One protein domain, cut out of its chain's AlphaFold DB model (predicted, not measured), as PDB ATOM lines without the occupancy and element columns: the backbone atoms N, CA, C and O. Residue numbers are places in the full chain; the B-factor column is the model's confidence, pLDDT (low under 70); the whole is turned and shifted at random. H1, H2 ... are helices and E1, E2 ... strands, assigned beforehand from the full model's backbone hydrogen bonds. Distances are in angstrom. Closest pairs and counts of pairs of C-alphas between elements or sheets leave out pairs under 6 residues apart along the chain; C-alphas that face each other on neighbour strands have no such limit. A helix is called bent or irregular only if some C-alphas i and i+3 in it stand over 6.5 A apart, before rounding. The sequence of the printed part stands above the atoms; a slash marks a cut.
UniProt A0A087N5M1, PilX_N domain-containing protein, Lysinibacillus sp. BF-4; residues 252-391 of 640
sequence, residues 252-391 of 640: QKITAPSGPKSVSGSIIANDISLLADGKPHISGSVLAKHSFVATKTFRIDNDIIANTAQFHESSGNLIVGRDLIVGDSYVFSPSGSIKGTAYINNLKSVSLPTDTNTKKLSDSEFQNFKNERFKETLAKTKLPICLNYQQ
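What this domain is: This is residues 252 to 391 of the 640 residues of the protein "PilX_N domain-containing protein" of Lysinibacillus sp. BF-4 (UniProt A0A087N5M1). This is a chain wound in stacked turns, a small solenoid: the sharply bent strands E2, E3, E5, E7 and E9 lie side by side between E1 and E10, and the short strands E4, E6 and E8 make another side of the turns. The long helix H1 covers one side of this stack, and residues 384 to 391, of which 384 to 387 belong to H2, stick out. The 140 printed residues hold ten named strands, E1 to E10, followed by H1 and H2; the sheets, E1 E2 E3 E5 E7 E9 E10 and E4 E6 E8, are all parallel, and the class is mixed. The whole is compact, with a radius of gyration of the C-alphas of 14.3 A and spans of 48 by 37 by 23 A.

How they stand to each other: Start at the edge strand E1, residues 253 to 256, parallel to E2, residues 267 to 274, with N 254 and O 271 2.8 A apart. E2 bends by 126 degrees at residue 270. Next come E3, residues 286 to 294, with N 287 and O 267 2.8 A apart, and E5, residues 304 to 311, where N 308 and O 290 are 2.8 A apart. Then look at E7, residues 324 to 332, with N 325 and O 304 at 2.8 A, and E9, residues 341 to 351, with N 343 and O 324 at 2.7 A. E9 bends by 140 degrees at residue 347. The other edge strand is E10, residues 357 to 360, with N 342 and O 357 at 2.8 A. This sheet is twisted. In the second sheet, E4, residues 298 to 300, pairs with E6, residues 318 to 320, N 300 and O 319 being 2.9 A apart. E6 pairs with E8, residues 336 to 338, N 320 and O 337 being 2.9 A apart. Residues 281 to 282 pair in parallel with 262 to 263 and with 299 to 300 of E4. H1, residues 363 to 381, is on the large sheet, forming two layers, a helix on one face of a sheet, at a height over the sheet of 9.1 A. It lies over E5, E7 and, only just, E9, with 3 of its C-alphas falling there; on the local plane it runs along the strands, 4 degrees from E5. The closest C-alphas of E9 and H1 are those of Asn 345 and Asp 363, 6.0 A apart. H2, residues 383 to 387, is close to H1 but not clearly touching, the closest C-alphas being those of Leu 378 and Pro 384, 7.5 A apart. In H1 and H2 every O i to N i+4 pair is within hydrogen-bond range.

Where its parts are: Find C-alpha 253 at (330.908, 357.697, 397.106), where E1 begins. E7 measures 13.4 A and E9 13.8 A from first to last C-alpha. Find C-alpha 363 at (311.263, 365.271, 409.766); from there H1 runs 26.8 A to C-alpha 381 at (337.910, 365.975, 412.293).

The domain as a whole: The C-alphas of Thr 354 and Gln 391, the two farthest apart, are 49.5 A from each other. The printed part has no cut, and the link from E2 to E3 is long, with 11 residues. The pLDDT is under 70 at residues 313 to 316, 329 to 334, 347, 349 to 350 and 384 to 390.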
ATOM      1  N   GLN A 252     331.829 362.262 396.568       93.94
ATOM      2  CA  GLN A 252     330.821 361.378 395.990       93.94
ATOM      3  C   GLN A 252     330.651 360.130 396.862       93.94
ATOM      4  O   GLN A 252     330.034 360.209 397.928       93.94
ATOM      5  N   LYS A 253     331.175 358.974 396.447       97.19
ATOM      6  CA  LYS A 253     330.908 357.697 397.106       97.19
ATOM      7  C   LYS A 253     332.162 357.071 397.705       97.19
ATOM      8  O   LYS A 253     333.239 357.096 397.119       97.19
ATOM      9  N   ILE A 254     331.998 356.407 398.848       97.56
ATOM     10  CA  ILE A 254     332.983 355.470 399.397       97.56
ATOM     11  C   ILE A 254     332.428 354.057 399.267       97.56
ATOM     12  O   ILE A 254     331.407 353.724 399.871       97.56
ATOM     13  N   THR A 255     333.112 353.207 398.501       96.75
ATOM     14  CA  THR A 255     332.774 351.785 398.372       96.75
ATOM     15  C   THR A 255     333.903 350.943 398.940       96.75
ATOM     16  O   THR A 255     335.052 351.083 398.536       96.75
ATOM     17  N   ALA A 256     333.589 350.033 399.853       94.75
ATOM     18  CA  ALA A 256     334.551 349.117 400.443       94.75
ATOM     19  C   ALA A 256     334.013 347.683 400.381       94.75
ATOM     20  O   ALA A 256     333.481 347.196 401.384       94.75
ATOM     21  N   PRO A 257     334.127 346.993 399.226       90.94
ATOM     22  CA  PRO A 257     333.601 345.640 399.060       90.94
ATOM     23  C   PRO A 257     334.188 344.660 400.080       90.94
ATOM     24  O   PRO A 257     333.467 343.862 400.664       90.94
ATOM     25  N   SER A 258     335.487 344.793 400.352       84.81
ATOM     26  CA  SER A 258     336.220 343.985 401.336       84.81
ATOM     27  C   SER A 258     336.427 344.705 402.676       84.81
ATOM     28  O   SER A 258     336.973 344.117 403.602       84.81
ATOM     29  N   GLY A 259     335.990 345.966 402.788       81.94
ATOM     30  CA  GLY A 259     336.230 346.845 403.940       81.94
ATOM     31  C   GLY A 259     337.667 347.322 404.111       81.94
ATOM     32  O   GLY A 259     338.595 346.685 403.627       81.94
ATOM     33  N   PRO A 260     337.890 348.418 404.851       90.44
ATOM     34  CA  PRO A 260     339.199 348.682 405.433       90.44
ATOM     35  C   PRO A 260     339.433 347.759 406.637       90.44
ATOM     36  O   PRO A 260     338.522 347.540 407.425       90.44
ATOM     37  N   LYS A 261     340.660 347.288 406.865       93.62
ATOM     38  CA  LYS A 261     341.013 346.593 408.114       93.62
ATOM     39  C   LYS A 261     340.753 347.493 409.321       93.62
ATOM     40  O   LYS A 261     340.135 347.075 410.298       93.62
ATOM     41  N   SER A 262     341.239 348.731 409.242       95.19
ATOM     42  CA  SER A 262     341.065 349.730 410.291       95.19
ATOM     43  C   SER A 262     341.145 351.158 409.760       95.19
ATOM     44  O   SER A 262     341.963 351.460 408.891       95.19
ATOM     45  N   VAL A 263     340.336 352.045 410.336       96.38
ATOM     46  CA  VAL A 263     340.408 353.496 410.136       96.38
ATOM     47  C   VAL A 263     340.460 354.165 411.507       96.38
ATOM     48  O   VAL A 263     339.482 354.145 412.255       96.38
ATOM     49  N   SER A 264     341.604 354.752 411.856       95.50
ATOM     50  CA  SER A 264     341.771 355.555 413.073       95.50
ATOM     51  C   SER A 264     341.329 357.000 412.830       95.50
ATOM     52  O   SER A 264     342.129 357.928 412.896       95.50
ATOM     53  N   GLY A 265     340.060 357.176 412.475       93.94
ATOM     54  CA  GLY A 265     339.472 358.451 412.079       93.94
ATOM     55  C   GLY A 265     338.039 358.267 411.595       93.94
ATOM     56  O   GLY A 265     337.456 357.193 411.760       93.94
ATOM     57  N   SER A 266     337.455 359.325 411.037       94.69
ATOM     58  CA  SER A 266     336.080 359.302 410.524       94.69
ATOM     59  C   SER A 266     336.035 358.994 409.028       94.69
ATOM     60  O   SER A 266     336.980 359.297 408.302       94.69
ATOM     61  N   ILE A 267     334.924 358.418 408.569       95.81
ATOM     62  CA  ILE A 267     334.625 358.193 407.150       95.81
ATOM     63  C   ILE A 267     333.471 359.108 406.753       95.81
ATOM     64  O   ILE A 267     332.426 359.098 407.405       95.81
ATOM     65  N   ILE A 268     333.659 359.900 405.700       94.75
ATOM     66  CA  ILE A 268     332.746 360.979 405.314       94.75
ATOM     67  C   ILE A 268     332.531 360.951 403.800       94.75
ATOM     68  O   ILE A 268     333.501 361.041 403.054       94.75
ATOM     69  N   ALA A 269     331.280 360.838 403.348       95.06
ATOM     70  CA  ALA A 269     330.937 360.938 401.926       95.06
ATOM     71  C   ALA A 269     329.455 361.232 401.679       95.06
ATOM     72  O   ALA A 269     328.651 361.249 402.617       95.06
ATOM     73  N   ASN A 270     329.065 361.432 400.414       93.19
ATOM     74  CA  ASN A 270     327.645 361.465 400.075       93.19
ATOM     75  C   ASN A 270     327.007 360.093 400.295       93.19
ATOM     76  O   ASN A 270     325.996 359.988 400.988       93.19
ATOM     77  N   ASP A 271     327.641 359.053 399.765       96.25
ATOM     78  CA  ASP A 271     327.164 357.677 399.845       96.25
ATOM     79  C   ASP A 271     328.277 356.760 400.348       96.25
ATOM     80  O   ASP A 271     329.413 356.820 399.884       96.25
ATOM     81  N   ILE A 272     327.967 355.899 401.314       96.56
ATOM     82  CA  ILE A 272     328.935 354.992 401.933       96.56
ATOM     83  C   ILE A 272     328.396 353.567 401.844       96.56
ATOM     84  O   ILE A 272     327.333 353.257 402.372       96.56
ATOM     85  N   SER A 273     329.153 352.675 401.209       95.19
ATOM     86  CA  SER A 273     328.829 351.254 401.089       95.19
ATOM     87  C   SER A 273     329.994 350.412 401.593       95.19
ATOM     88  O   SER A 273     331.033 350.318 400.943       95.19
ATOM     89  N   LEU A 274     329.834 349.803 402.766       92.56
ATOM     90  CA  LEU A 274     330.836 348.948 403.391       92.56
ATOM     91  C   LEU A 274     330.338 347.495 403.382       92.56
ATOM     92  O   LEU A 274     329.467 347.121 404.162       92.56
ATOM     93  N   LEU A 275     330.891 346.650 402.509       88.00
ATOM     94  CA  LEU A 275     330.390 345.279 402.283       88.00
ATOM     95  C   LEU A 275     331.290 344.177 402.881       88.00
ATOM     96  O   LEU A 275     331.143 342.994 402.584       88.00
ATOM     97  N   ALA A 276     332.221 344.601 403.728       76.62
ATOM     98  CA  ALA A 276     333.413 343.900 404.178       76.62
ATOM     99  C   ALA A 276     333.242 342.558 404.898       76.62
ATOM    100  O   ALA A 276     332.507 342.449 405.878       76.62
ATOM    101  N   ASP A 277     334.103 341.601 404.562       70.25
ATOM    102  CA  ASP A 277     334.475 340.494 405.445       70.25
ATOM    103  C   ASP A 277     335.667 340.893 406.332       70.25
ATOM    104  O   ASP A 277     336.592 341.546 405.865       70.25
ATOM    105  N   GLY A 278     335.689 340.485 407.608       71.94
ATOM    106  CA  GLY A 278     336.889 340.641 408.455       71.94
ATOM    107  C   GLY A 278     336.793 341.599 409.648       71.94
ATOM    108  O   GLY A 278     337.822 341.941 410.221       71.94
ATOM    109  N   LYS A 279     335.578 341.976 410.072       85.50
ATOM    110  CA  LYS A 279     335.324 342.824 411.262       85.50
ATOM    111  C   LYS A 279     336.095 344.165 411.248       85.50
ATOM    112  O   LYS A 279     336.789 344.470 412.220       85.50
ATOM    113  N   PRO A 280     335.981 344.956 410.169       90.31
ATOM    114  CA  PRO A 280     336.522 346.314 410.078       90.31
ATOM    115  C   PRO A 280     336.231 347.157 411.323       90.31
ATOM    116  O   PRO A 280     335.122 347.132 411.873       90.31
ATOM    117  N   HIS A 281     337.232 347.940 411.730       94.88
ATOM    118  CA  HIS A 281     337.155 348.831 412.884       94.88
ATOM    119  C   HIS A 281     337.383 350.290 412.483       94.88
ATOM    120  O   HIS A 281     338.431 350.644 411.950       94.88
ATOM    121  N   ILE A 282     336.402 351.140 412.767       96.00
ATOM    122  CA  ILE A 282     336.453 352.587 412.558       96.00
ATOM    123  C   ILE A 282     336.388 353.247 413.937       96.00
ATOM    124  O   ILE A 282     335.396 353.098 414.650       96.00
ATOM    125  N   SER A 283     337.444 353.956 414.340       96.19
ATOM    126  CA  SER A 283     337.481 354.609 415.659       96.19
ATOM    127  C   SER A 283     336.742 355.951 415.687       96.19
ATOM    128  O   SER A 283     336.401 356.453 416.757       96.19
ATOM    129  N   GLY A 284     336.540 356.572 414.521       95.31
ATOM    130  CA  GLY A 284     335.778 357.806 414.367       95.31
ATOM    131  C   GLY A 284     334.312 357.557 414.028       95.31
ATOM    132  O   GLY A 284     333.753 356.503 414.323       95.31
ATOM    133  N   SER A 285     333.686 358.568 413.426       95.38
ATOM    134  CA  SER A 285     332.276 358.504 413.022       95.38
ATOM    135  C   SER A 285     332.140 358.115 411.553       95.38
ATOM    136  O   SER A 285     333.060 358.322 410.760       95.38
ATOM    137  N   VAL A 286     330.974 357.599 411.180       95.62
ATOM    138  CA  VAL A 286     330.576 357.398 409.784       95.62
ATOM    139  C   VAL A 286     329.497 358.414 409.439       95.62
ATOM    140  O   VAL A 286     328.432 358.445 410.050       95.62
ATOM    141  N   LEU A 287     329.794 359.266 408.467       94.94
ATOM    142  CA  LEU A 287     329.007 360.434 408.095       94.94
ATOM    143  C   LEU A 287     328.629 360.314 406.614       94.94
ATOM    144  O   LEU A 287     329.385 360.732 405.738       94.94
ATOM    145  N   ALA A 288     327.465 359.732 406.335       94.50
ATOM    146  CA  ALA A 288     326.906 359.657 404.991       94.50
ATOM    147  C   ALA A 288     325.857 360.757 404.797       94.50
ATOM    148  O   ALA A 288     324.903 360.863 405.566       94.50
ATOM    149  N   LYS A 289     325.975 361.582 403.758       89.56
ATOM    150  CA  LYS A 289     324.941 362.593 403.477       89.56
ATOM    151  C   LYS A 289     323.616 361.958 403.071       89.56
ATOM    152  O   LYS A 289     322.559 362.407 403.509       89.56
ATOM    153  N   HIS A 290     323.676 360.948 402.210       92.44
ATOM    154  CA  HIS A 290     322.528 360.312 401.586       92.44
ATOM    155  C   HIS A 290     322.352 358.889 402.113       92.44
ATOM    156  O   HIS A 290     321.455 358.661 402.925       92.44
ATOM    157  N   SER A 291     323.184 357.937 401.690       94.00
ATOM    158  CA  SER A 291     322.999 356.528 402.039       94.00
ATOM    159  C   SER A 291     324.197 355.908 402.741       94.00
ATOM    160  O   SER A 291     325.353 356.154 402.397       94.00
ATOM    161  N   PHE A 292     323.902 355.077 403.735       93.81
ATOM    162  CA  PHE A 292     324.854 354.188 404.376       93.81
ATOM    163  C   PHE A 292     324.387 352.740 404.229       93.81
ATOM    164  O   PHE A 292     323.299 352.380 404.670       93.81
ATOM    165  N   VAL A 293     325.209 351.898 403.614       92.38
ATOM    166  CA  VAL A 293     324.929 350.472 403.427       92.38
ATOM    167  C   VAL A 293     326.029 349.665 404.097       92.38
ATOM    168  O   VAL A 293     327.205 349.846 403.781       92.38
ATOM    169  N   ALA A 294     325.647 348.746 404.979       89.50
ATOM    170  CA  ALA A 294     326.556 347.794 405.600       89.50
ATOM    171  C   ALA A 294     325.971 346.376 405.558       89.50
ATOM    172  O   ALA A 294     324.888 346.128 406.077       89.50
ATOM    173  N   THR A 295     326.669 345.419 404.943       84.44
ATOM    174  CA  THR A 295     326.123 344.053 404.767       84.44
ATOM    175  C   THR A 295     326.649 343.020 405.761       84.44
ATOM    176  O   THR A 295     326.164 341.892 405.782       84.44
ATOM    177  N   LYS A 296     327.663 343.366 406.560       84.25
ATOM    178  CA  LYS A 296     328.428 342.415 407.383       84.25
ATOM    179  C   LYS A 296     328.804 343.011 408.743       84.25
ATOM    180  O   LYS A 296     328.215 343.992 409.176       84.25
ATOM    181  N   THR A 297     329.729 342.374 409.466       85.69
ATOM    182  CA  THR A 297     330.138 342.819 410.811       85.69
ATOM    183  C   THR A 297     331.001 344.076 410.740       85.69
ATOM    184  O   THR A 297     332.063 344.035 410.124       85.69
ATOM    185  N   PHE A 298     330.613 345.135 411.450       88.06
ATOM    186  CA  PHE A 298     331.384 346.375 411.581       88.06
ATOM    187  C   PHE A 298     331.420 346.843 413.028       88.06
ATOM    188  O   PHE A 298     330.432 346.737 413.758       88.06
ATOM    189  N   ARG A 299     332.550 347.433 413.416       92.75
ATOM    190  CA  ARG A 299     332.663 348.193 414.654       92.75
ATOM    191  C   ARG A 299     332.964 349.650 414.340       92.75
ATOM    192  O   ARG A 299     334.000 349.952 413.753       92.75
ATOM    193  N   ILE A 300     332.081 350.532 414.786       94.62
ATOM    194  CA  ILE A 300     332.214 351.982 414.696       94.62
ATOM    195  C   ILE A 300     332.157 352.509 416.127       94.62
ATOM    196  O   ILE A 300     331.152 352.339 416.810       94.62
ATOM    197  N   ASP A 301     333.246 353.089 416.626       95.81
ATOM    198  CA  ASP A 301     333.324 353.502 418.036       95.81
ATOM    199  C   ASP A 301     332.525 354.780 418.340       95.81
ATOM    200  O   ASP A 301     332.295 355.093 419.509       95.81
ATOM    201  N   ASN A 302     332.097 355.519 417.315       95.12
ATOM    202  CA  ASN A 302     331.412 356.800 417.457       95.12
ATOM    203  C   ASN A 302     330.045 356.785 416.751       95.12
ATOM    204  O   ASN A 302     329.377 355.750 416.750       95.12
ATOM    205  N   ASP A 303     329.612 357.919 416.197       94.56
ATOM    206  CA  ASP A 303     328.308 358.039 415.550       94.56
ATOM    207  C   ASP A 303     328.254 357.408 414.162       94.56
ATOM    208  O   ASP A 303     329.226 357.420 413.401       94.56
ATOM    209  N   ILE A 304     327.051 356.967 413.800       94.50
ATOM    210  CA  ILE A 304     326.640 356.761 412.412       94.50
ATOM    211  C   ILE A 304     325.553 357.782 412.096       94.50
ATOM    212  O   ILE A 304     324.520 357.803 412.760       94.50
ATOM    213  N   ILE A 305     325.767 358.605 411.072       93.94
ATOM    214  CA  ILE A 305     324.818 359.630 410.632       93.94
ATOM    215  C   ILE A 305     324.523 359.426 409.147       93.94
ATOM    216  O   ILE A 305     325.448 359.479 408.337       93.94
ATOM    217  N   ALA A 306     323.254 359.203 408.787       93.00
ATOM    218  CA  ALA A 306     322.823 359.036 407.395       93.00
ATOM    219  C   ALA A 306     321.367 359.470 407.152       93.00
ATOM    220  O   ALA A 306     320.528 359.378 408.044       93.00
ATOM    221  N   ASN A 307     321.016 359.893 405.929       90.81
ATOM    222  CA  ASN A 307     319.595 360.052 405.576       90.81
ATOM    223  C   ASN A 307     318.912 358.697 405.423       90.81
ATOM    224  O   ASN A 307     317.774 358.541 405.846       90.81
ATOM    225  N   THR A 308     319.602 357.731 404.825       90.44
ATOM    226  CA  THR A 308     319.127 356.361 404.660       90.44
ATOM    227  C   THR A 308     320.180 355.388 405.146       90.44
ATOM    228  O   THR A 308     321.367 355.583 404.886       90.44
ATOM    229  N   ALA A 309     319.755 354.347 405.854       89.88
ATOM    230  CA  ALA A 309     320.655 353.291 406.294       89.88
ATOM    231  C   ALA A 309     320.070 351.910 405.997       89.88
ATOM    232  O   ALA A 309     318.889 351.661 406.264       89.88
ATOM    233  N   GLN A 310     320.905 351.033 405.441       88.19
ATOM    234  CA  GLN A 310     320.577 349.645 405.138       88.19
ATOM    235  C   GLN A 310     321.594 348.714 405.787       88.19
ATOM    236  O   GLN A 310     322.793 348.798 405.510       88.19
ATOM    237  N   PHE A 311     321.094 347.806 406.622       83.25
ATOM    238  CA  PHE A 311     321.891 346.762 407.256       83.25
ATOM    239  C   PHE A 311     321.330 345.401 406.856       83.25
ATOM    240  O   PHE A 311     320.153 345.147 407.101       83.25
ATOM    241  N   HIS A 312     322.141 344.556 406.215       77.12
ATOM    242  CA  HIS A 312     321.686 343.230 405.783       77.12
ATOM    243  C   HIS A 312     321.916 342.158 406.858       77.12
ATOM    244  O   HIS A 312     322.974 342.093 407.482       77.12
ATOM    245  N   GLU A 313     320.924 341.275 407.012       60.38
ATOM    246  CA  GLU A 313     320.792 340.300 408.107       60.38
ATOM    247  C   GLU A 313     321.773 339.117 408.068       60.38
ATOM    248  O   GLU A 313     321.867 338.367 409.036       60.38
ATOM    249  N   SER A 314     322.504 338.888 406.975       60.44
ATOM    250  CA  SER A 314     322.949 337.527 406.648       60.44
ATOM    251  C   SER A 314     324.081 336.922 407.502       60.44
ATOM    252  O   SER A 314     324.475 335.813 407.166       60.44
ATOM    253  N   SER A 315     324.574 337.582 408.571       59.59
ATOM    254  CA  SER A 315     325.423 337.025 409.671       59.59
ATOM    255  C   SER A 315     326.300 338.081 410.392       59.59
ATOM    256  O   SER A 315     327.298 337.733 411.030       59.59
ATOM    257  N   GLY A 316     326.044 339.381 410.214       68.75
ATOM    258  CA  GLY A 316     326.956 340.449 410.648       68.75
ATOM    259  C   GLY A 316     326.580 341.111 411.974       68.75
ATOM    260  O   GLY A 316     325.423 341.456 412.160       68.75
ATOM    261  N   ASN A 317     327.545 341.378 412.864       82.56
ATOM    262  CA  ASN A 317     327.314 342.215 414.048       82.56
ATOM    263  C   ASN A 317     327.565 343.696 413.754       82.56
ATOM    264  O   ASN A 317     328.680 344.066 413.387       82.56
ATOM    265  N   LEU A 318     326.576 344.560 413.981       86.62
ATOM    266  CA  LEU A 318     326.802 346.007 414.002       86.62
ATOM    267  C   LEU A 318     327.090 346.459 415.435       86.62
ATOM    268  O   LEU A 318     326.256 346.274 416.319       86.62
ATOM    269  N   ILE A 319     328.259 347.057 415.664       89.75
ATOM    270  CA  ILE A 319     328.612 347.674 416.945       89.75
ATOM    271  C   ILE A 319     328.774 349.176 416.730       89.75
ATOM    272  O   ILE A 319     329.690 349.592 416.021       89.75
ATOM    273  N   VAL A 320     327.912 349.967 417.368       92.12
ATOM    274  CA  VAL A 320     327.962 351.435 417.378       92.12
ATOM    275  C   VAL A 320     328.277 351.907 418.791       92.12
ATOM    276  O   VAL A 320     327.552 351.612 419.743       92.12
ATOM    277  N   GLY A 321     329.391 352.616 418.948       92.88
ATOM    278  CA  GLY A 321     329.886 353.040 420.252       92.88
ATOM    279  C   GLY A 321     329.198 354.284 420.819       92.88
ATOM    280  O   GLY A 321     329.254 354.474 422.035       92.88
ATOM    281  N   ARG A 322     328.528 355.085 419.978       93.44
ATOM    282  CA  ARG A 322     327.722 356.247 420.388       93.44
ATOM    283  C   ARG A 322     326.320 356.190 419.768       93.44
ATOM    284  O   ARG A 322     325.608 355.225 420.039       93.44
ATOM    285  N   ASP A 323     325.915 357.179 418.976       94.06
ATOM    286  CA  ASP A 323     324.541 357.321 418.497       94.06
ATOM    287  C   ASP A 323     324.378 356.801 417.060       94.06
ATOM    288  O   ASP A 323     325.279 356.891 416.222       94.06
ATOM    289  N   LEU A 324     323.191 356.273 416.759       93.00
ATOM    290  CA  LEU A 324     322.763 355.947 415.397       93.00
ATOM    291  C   LEU A 324     321.713 356.979 414.973       93.00
ATOM    292  O   LEU A 324     320.641 357.027 415.561       93.00
ATOM    293  N   ILE A 325     322.002 357.806 413.972       93.06
ATOM    294  CA  ILE A 325     321.140 358.913 413.536       93.06
ATOM    295  C   ILE A 325     320.758 358.686 412.076       93.06
ATOM    296  O   ILE A 325     321.541 358.968 411.168       93.06
ATOM    297  N   VAL A 326     319.557 358.153 411.847       91.75
ATOM    298  CA  VAL A 326     319.124 357.674 410.527       91.75
ATOM    299  C   VAL A 326     317.713 358.134 410.168       91.75
ATOM    300  O   VAL A 326     316.811 358.139 411.001       91.75
ATOM    301  N   GLY A 327     317.515 358.569 408.924       86.88
ATOM    302  CA  GLY A 327     316.236 359.115 408.467       86.88
ATOM    303  C   GLY A 327     315.251 358.016 408.071       86.88
ATOM    304  O   GLY A 327     314.460 357.550 408.889       86.88
ATOM    305  N   ASP A 328     315.325 357.607 406.809       78.38
ATOM    306  CA  ASP A 328     314.558 356.532 406.178       78.38
ATOM    307  C   ASP A 328     315.345 355.215 406.293       78.38
ATOM    308  O   ASP A 328     316.368 355.039 405.629       78.38
ATOM    309  N   SER A 329     314.900 354.274 407.131       65.69
ATOM    310  CA  SER A 329     315.747 353.122 407.500       65.69
ATOM    311  C   SER A 329     315.147 351.750 407.170       65.69
ATOM    312  O   SER A 329     313.957 351.517 407.403       65.69
ATOM    313  N   TYR A 330     316.009 350.834 406.707       59.91
ATOM    314  CA  TYR A 330     315.806 349.378 406.713       59.91
ATOM    315  C   TYR A 330     316.920 348.760 407.574       59.91
ATOM    316  O   TYR A 330     318.046 348.590 407.109       59.91
ATOM    317  N   VAL A 331     316.659 348.482 408.852       60.25
ATOM    318  CA  VAL A 331     317.696 347.974 409.772       60.25
ATOM    319  C   VAL A 331     317.293 346.615 410.285       60.25
ATOM    320  O   VAL A 331     316.373 346.567 411.087       60.25
ATOM    321  N   PHE A 332     317.995 345.549 409.909       55.31
ATOM    322  CA  PHE A 332     318.023 344.351 410.738       55.31
ATOM    323  C   PHE A 332     319.405 343.693 410.667       55.31
ATOM    324  O   PHE A 332     319.819 343.127 409.661       55.31
ATOM    325  N   SER A 333     320.117 343.756 411.785       57.03
ATOM    326  CA  SER A 333     320.861 342.598 412.258       57.03
ATOM    327  C   SER A 333     320.387 342.345 413.690       57.03
ATOM    328  O   SER A 333     320.503 343.252 414.519       57.03
ATOM    329  N   PRO A 334     319.840 341.157 414.005       53.84
ATOM    330  CA  PRO A 334     319.427 340.816 415.365       53.84
ATOM    331  C   PRO A 334     320.620 340.690 416.327       53.84
ATOM    332  O   PRO A 334     320.432 340.625 417.540       53.84
ATOM    333  N   SER A 335     321.849 340.658 415.808       73.00
ATOM    334  CA  SER A 335     323.072 340.510 416.583       73.00
ATOM    335  C   SER A 335     323.928 341.778 416.466       73.00
ATOM    336  O   SER A 335     324.305 342.216 415.384       73.00
ATOM    337  N   GLY A 336     324.221 342.433 417.590       82.38
ATOM    338  CA  GLY A 336     324.935 343.711 417.604       82.38
ATOM    339  C   GLY A 336     324.746 344.473 418.910       82.38
ATOM    340  O   GLY A 336     324.125 343.969 419.842       82.38
ATOM    341  N   SER A 337     325.286 345.686 418.986       88.06
ATOM    342  CA  SER A 337     325.018 346.604 420.093       88.06
ATOM    343  C   SER A 337     325.143 348.058 419.656       88.06
ATOM    344  O   SER A 337     326.062 348.438 418.932       88.06
ATOM    345  N   ILE A 338     324.213 348.886 420.119       90.12
ATOM    346  CA  ILE A 338     324.277 350.342 420.000       90.12
ATOM    347  C   ILE A 338     324.348 350.865 421.429       90.12
ATOM    348  O   ILE A 338     323.412 350.671 422.200       90.12
ATOM    349  N   LYS A 339     325.484 351.456 421.814       91.31
ATOM    350  CA  LYS A 339     325.695 351.915 423.197       91.31
ATOM    351  C   LYS A 339     324.919 353.193 423.528       91.31
ATOM    352  O   LYS A 339     324.561 353.392 424.684       91.31
ATOM    353  N   GLY A 340     324.737 354.075 422.546       91.56
ATOM    354  CA  GLY A 340     323.995 355.324 422.687       91.56
ATOM    355  C   GLY A 340     322.529 355.175 422.293       91.56
ATOM    356  O   GLY A 340     321.893 354.157 422.564       91.56
ATOM    357  N   THR A 341     321.980 356.219 421.673       92.38
ATOM    358  CA  THR A 341     320.574 356.249 421.247       92.38
ATOM    359  C   THR A 341     320.462 356.115 419.730       92.38
ATOM    360  O   THR A 341     321.210 356.736 418.975       92.38
ATOM    361  N   ALA A 342     319.492 355.324 419.274       91.81
ATOM    362  CA  ALA A 342     319.060 355.292 417.886       91.81
ATOM    363  C   ALA A 342     317.977 356.360 417.648       91.81
ATOM    364  O   ALA A 342     316.822 356.195 418.048       91.81
ATOM    365  N   TYR A 343     318.358 357.462 417.007       92.56
ATOM    366  CA  TYR A 343     317.476 358.536 416.561       92.56
ATOM    367  C   TYR A 343     316.969 358.234 415.151       92.56
ATOM    368  O   TYR A 343     317.759 358.173 414.207       92.56
ATOM    369  N   ILE A 344     315.656 358.051 415.011       89.94
ATOM    370  CA  ILE A 344     315.033 357.597 413.761       89.94
ATOM    371  C   ILE A 344     313.921 358.554 413.354       89.94
ATOM    372  O   ILE A 344     313.097 358.929 414.184       89.94
ATOM    373  N   ASN A 345     313.874 358.933 412.080       89.19
ATOM    374  CA  ASN A 345     312.796 359.763 411.545       89.19
ATOM    375  C   ASN A 345     311.602 358.909 411.073       89.19
ATOM    376  O   ASN A 345     310.555 358.849 411.727       89.19
ATOM    377  N   ASN A 346     311.797 358.144 409.991       80.50
ATOM    378  CA  ASN A 346     310.775 357.307 409.366       80.50
ATOM    379  C   ASN A 346     311.141 355.819 409.435       80.50
ATOM    380  O   ASN A 346     312.178 355.359 408.952       80.50
ATOM    381  N   LEU A 347     310.229 355.040 410.015       65.94
ATOM    382  CA  LEU A 347     310.352 353.595 410.177       65.94
ATOM    383  C   LEU A 347     309.684 352.900 408.985       65.94
ATOM    384  O   LEU A 347     308.461 352.793 408.961       65.94
ATOM    385  N   LYS A 348     310.467 352.427 408.004       70.19
ATOM    386  CA  LYS A 348     309.947 351.526 406.954       70.19
ATOM    387  C   LYS A 348     309.968 350.069 407.427       70.19
ATOM    388  O   LYS A 348     308.945 349.401 407.355       70.19
ATOM    389  N   SER A 349     311.085 349.608 407.998       65.88
ATOM    390  CA  SER A 349     311.175 348.344 408.750       65.88
ATOM    391  C   SER A 349     312.456 348.319 409.597       65.88
ATOM    392  O   SER A 349     313.547 348.496 409.052       65.88
ATOM    393  N   VAL A 350     312.359 348.095 410.911       66.62
ATOM    394  CA  VAL A 350     313.520 348.118 411.823       66.62
ATOM    395  C   VAL A 350     313.406 347.030 412.897       66.62
ATOM    396  O   VAL A 350     312.417 347.016 413.627       66.62
ATOM    397  N   SER A 351     314.433 346.192 413.072       74.31
ATOM    398  CA  SER A 351     314.819 345.719 414.400       74.31
ATOM    399  C   SER A 351     316.263 346.042 414.669       74.31
ATOM    400  O   SER A 351     317.180 345.849 413.869       74.31
ATOM    401  N   LEU A 352     316.403 346.599 415.852       80.69
ATOM    402  CA  LEU A 352     317.659 346.940 416.457       80.69
ATOM    403  C   LEU A 352     317.993 345.843 417.464       80.69
ATOM    404  O   LEU A 352     317.101 345.090 417.869       80.69
ATOM    405  N   PRO A 353     319.251 345.780 417.913       80.81
ATOM    406  CA  PRO A 353     319.609 344.977 419.071       80.81
ATOM    407  C   PRO A 353     318.645 345.240 420.235       80.81
ATOM    408  O   PRO A 353     318.263 346.393 420.458       80.81
ATOM    409  N   THR A 354     318.278 344.191 420.976       78.62
ATOM    410  CA  THR A 354     317.232 344.211 422.023       78.62
ATOM    411  C   THR A 354     317.419 345.297 423.078       78.62
ATOM    412  O   THR A 354     316.438 345.779 423.635       78.62
ATOM    413  N   ASP A 355     318.660 345.726 423.304       82.12
ATOM    414  CA  ASP A 355     319.032 346.669 424.360       82.12
ATOM    415  C   ASP A 355     319.205 348.112 423.837       82.12
ATOM    416  O   ASP A 355     319.779 348.966 424.511       82.12
ATOM    417  N   THR A 356     318.749 348.402 422.613       85.88
ATOM    418  CA  THR A 356     318.935 349.717 421.982       85.88
ATOM    419  C   THR A 356     317.877 350.722 422.438       85.88
ATOM    420  O   THR A 356     316.689 350.560 422.158       85.88
ATOM    421  N   ASN A 357     318.312 351.834 423.037       90.25
ATOM    422  CA  ASN A 357     317.439 352.984 423.280       90.25
ATOM    423  C   ASN A 357     317.039 353.631 421.951       90.25
ATOM    424  O   ASN A 357     317.902 354.012 421.162       90.25
ATOM    425  N   THR A 358     315.739 353.794 421.705       90.19
ATOM    426  CA  THR A 358     315.221 354.394 420.467       90.19
ATOM    427  C   THR A 358     314.497 355.706 420.747       90.19
ATOM    428  O   THR A 358     313.715 355.811 421.689       90.19
ATOM    429  N   LYS A 359     314.741 356.721 419.913       92.94
ATOM    430  CA  LYS A 359     314.000 357.986 419.924       92.94
ATOM    431  C   LYS A 359     313.517 358.306 418.516       92.94
ATOM    432  O   LYS A 359     314.320 358.514 417.609       92.94
ATOM    433  N   LYS A 360     312.200 358.392 418.344       91.44
ATOM    434  CA  LYS A 360     311.606 358.861 417.093       91.44
ATOM    435  C   LYS A 360     311.632 360.391 417.042       91.44
ATOM    436  O   LYS A 360     311.313 361.034 418.041       91.44
ATOM    437  N   LEU A 361     312.014 360.955 415.905       91.88
ATOM    438  CA  LEU A 361     312.012 362.394 415.631       91.88
ATOM    439  C   LEU A 361     311.051 362.689 414.474       91.88
ATOM    440  O   LEU A 361     310.849 361.832 413.617       91.88
ATOM    441  N   SER A 362     310.466 363.886 414.437       91.56
ATOM    442  CA  SER A 362     309.809 364.392 413.223       91.56
ATOM    443  C   SER A 362     310.833 364.730 412.133       91.56
ATOM    444  O   SER A 362     312.015 364.915 412.432       91.56
ATOM    445  N   ASP A 363     310.386 364.903 410.884       88.88
ATOM    446  CA  ASP A 363     311.263 365.271 409.766       88.88
ATOM    447  C   ASP A 363     312.102 366.525 410.063       88.88
ATOM    448  O   ASP A 363     313.319 366.531 409.866       88.88
ATOM    449  N   SER A 364     311.477 367.583 410.589       89.19
ATOM    450  CA  SER A 364     312.167 368.834 410.915       89.19
ATOM    451  C   SER A 364     313.152 368.684 412.072       89.19
ATOM    452  O   SER A 364     314.267 369.202 412.001       89.19
ATOM    453  N   GLU A 365     312.770 367.964 413.132       91.88
ATOM    454  CA  GLU A 365     313.659 367.709 414.272       91.88
ATOM    455  C   GLU A 365     314.854 366.859 413.850       91.88
ATOM    456  O   GLU A 365     315.984 367.158 414.232       91.88
ATOM    457  N   PHE A 366     314.616 365.837 413.025       90.62
ATOM    458  CA  PHE A 366     315.657 364.977 412.494       90.62
ATOM    459  C   PHE A 366     316.661 365.771 411.664       90.62
ATOM    460  O   PHE A 366     317.859 365.668 411.912       90.62
ATOM    461  N   GLN A 367     316.207 366.591 410.710       88.38
ATOM    462  CA  GLN A 367     317.126 367.373 409.879       88.38
ATOM    463  C   GLN A 367     317.958 368.354 410.710       88.38
ATOM    464  O   GLN A 367     319.168 368.445 410.501       88.38
ATOM    465  N   ASN A 368     317.347 369.042 411.679       88.19
ATOM    466  CA  ASN A 368     318.065 369.958 412.567       88.19
ATOM    467  C   ASN A 368     319.097 369.214 413.422       88.19
ATOM    468  O   ASN A 368     320.282 369.540 413.371       88.19
ATOM    469  N   PHE A 369     318.670 368.162 414.125       89.38
ATOM    470  CA  PHE A 369     319.536 367.367 414.994       89.38
ATOM    471  C   PHE A 369     320.692 366.721 414.221       89.38
ATOM    472  O   PHE A 369     321.849 366.806 414.632       89.38
ATOM    473  N   LYS A 370     320.401 366.133 413.056       90.25
ATOM    474  CA  LYS A 370     321.399 365.549 412.155       90.25
ATOM    475  C   LYS A 370     322.420 366.593 411.715       90.25
ATOM    476  O   LYS A 370     323.615 366.329 411.771       90.25
ATOM    477  N   ASN A 371     321.972 367.776 411.291       85.12
ATOM    478  CA  ASN A 371     322.868 368.839 410.839       85.12
ATOM    479  C   ASN A 371     323.760 369.360 411.975       85.12
ATOM    480  O   ASN A 371     324.947 369.589 411.750       85.12
ATOM    481  N   GLU A 372     323.227 369.519 413.187       88.56
ATOM    482  CA  GLU A 372     324.015 369.907 414.362       88.56
ATOM    483  C   GLU A 372     325.062 368.848 414.720       88.56
ATOM    484  O   GLU A 372     326.245 369.169 414.842       88.56
ATOM    485  N   ARG A 373     324.662 367.573 414.798       87.94
ATOM    486  CA  ARG A 373     325.576 366.457 415.082       87.94
ATOM    487  C   ARG A 373     326.636 366.272 414.006       87.94
ATOM    488  O   ARG A 373     327.799 366.011 414.320       87.94
ATOM    489  N   PHE A 374     326.266 366.456 412.742       84.88
ATOM    490  CA  PHE A 374     327.205 366.420 411.630       84.88
ATOM    491  C   PHE A 374     328.240 367.541 411.755       84.88
ATOM    492  O   PHE A 374     329.436 367.270 411.677       84.88
ATOM    493  N   LYS A 375     327.806 368.786 412.007       84.19
ATOM    494  CA  LYS A 375     328.702 369.935 412.232       84.19
ATOM    495  C   LYS A 375     329.660 369.692 413.393       84.19
ATOM    496  O   LYS A 375     330.859 369.911 413.245       84.19
ATOM    497  N   GLU A 376     329.137 369.225 414.526       86.25
ATOM    498  CA  GLU A 376     329.928 368.914 415.718       86.25
ATOM    499  C   GLU A 376     331.006 367.868 415.402       86.25
ATOM    500  O   GLU A 376     332.169 368.013 415.784       86.25
ATOM    501  N   THR A 377     330.628 366.818 414.673       84.12
ATOM    502  CA  THR A 377     331.541 365.735 414.302       84.12
ATOM    503  C   THR A 377     332.587 366.215 413.304       84.12
ATOM    504  O   THR A 377     333.775 365.981 413.507       84.12
ATOM    505  N   LEU A 378     332.178 366.955 412.273       81.50
ATOM    506  CA  LEU A 378     333.082 367.497 411.266       81.50
ATOM    507  C   LEU A 378     334.101 368.466 411.881       81.50
ATOM    508  O   LEU A 378     335.289 368.370 411.574       81.50
ATOM    509  N   ALA A 379     333.680 369.333 412.808       81.25
ATOM    510  CA  ALA A 379     334.576 370.243 413.520       81.25
ATOM    511  C   ALA A 379     335.690 369.493 414.275       81.25
ATOM    512  O   ALA A 379     336.837 369.938 414.287       81.25
ATOM    513  N   LYS A 380     335.388 368.312 414.836       82.50
ATOM    514  CA  LYS A 380     336.381 367.456 415.513       82.50
ATOM    515  C   LYS A 380     337.380 366.812 414.550       82.50
ATOM    516  O   LYS A 380     338.497 366.522 414.960       82.50
ATOM    517  N   THR A 381     337.013 366.604 413.283       74.50
ATOM    518  CA  THR A 381     337.910 365.975 412.293       74.50
ATOM    519  C   THR A 381     338.985 366.909 411.737       74.50
ATOM    520  O   THR A 381     339.917 366.423 411.106       74.50
ATOM    521  N   LYS A 382     338.852 368.235 411.916       73.62
ATOM    522  CA  LYS A 382     339.674 369.272 411.249       73.62
ATOM    523  C   LYS A 382     339.693 369.194 409.707       73.62
ATOM    524  O   LYS A 382     340.416 369.950 409.066       73.62
ATOM    525  N   LEU A 383     338.862 368.347 409.097       70.69
ATOM    526  CA  LEU A 383     338.774 368.155 407.650       70.69
ATOM    527  C   LEU A 383     338.438 369.437 406.847       70.69
ATOM    528  O   LEU A 383     339.045 369.618 405.793       70.69
ATOM    529  N   PRO A 384     337.556 370.349 407.320       59.94
ATOM    530  CA  PRO A 384     337.271 371.626 406.652       59.94
ATOM    531  C   PRO A 384     338.500 372.437 406.255       59.94
ATOM    532  O   PRO A 384     338.513 373.076 405.211       59.94
ATOM    533  N   ILE A 385     339.534 372.409 407.096       65.81
ATOM    534  CA  ILE A 385     340.761 373.166 406.867       65.81
ATOM    535  C   ILE A 385     341.506 372.547 405.682       65.81
ATOM    536  O   ILE A 385     341.959 373.261 404.799       65.81
ATOM    537  N   CYS A 386     341.556 371.219 405.602       68.12
ATOM    538  CA  CYS A 386     342.310 370.506 404.575       68.12
ATOM    539  C   CYS A 386     341.778 370.649 403.165       68.12
ATOM    540  O   CYS A 386     342.568 370.677 402.227       68.12
ATOM    541  N   LEU A 387     340.461 370.745 403.019       66.94
ATOM    542  CA  LEU A 387     339.830 370.882 401.710       66.94
ATOM    543  C   LEU A 387     340.120 372.239 401.056       66.94
ATOM    544  O   LEU A 387     340.120 372.326 399.834       66.94
ATOM    545  N   ASN A 388     340.421 373.266 401.856       63.38
ATOM    546  CA  ASN A 388     340.737 374.606 401.360       63.38
ATOM    547  C   ASN A 388     342.219 374.786 400.986       63.38
ATOM    548  O   ASN A 388     342.561 375.781 400.364       63.38
ATOM    549  N   TYR A 389     343.102 373.849 401.352       65.12
ATOM    550  CA  TYR A 389     344.543 373.924 401.073       65.12
ATOM    551  C   TYR A 389     344.953 372.934 399.977       65.12
ATOM    552  O   TYR A 389     345.771 372.031 400.194       65.12
ATOM    553  N   GLN A 390     344.385 373.088 398.778       67.12
ATOM    554  CA  GLN A 390     344.936 372.419 397.603       67.12
ATOM    555  C   GLN A 390     346.275 373.046 397.225       67.12
ATOM    556  O   GLN A 390     346.421 374.265 397.217       67.12
ATOM    557  N   GLN A 391     347.264 372.212 396.900       72.94
ATOM    558  CA  GLN A 391     348.520 372.738 396.388       72.94
ATOM    559  C   GLN A 391     348.369 373.131 394.924       72.94
ATOM    560  O   GLN A 391     348.026 372.302 394.079       72.94
TER     561      GLN A 391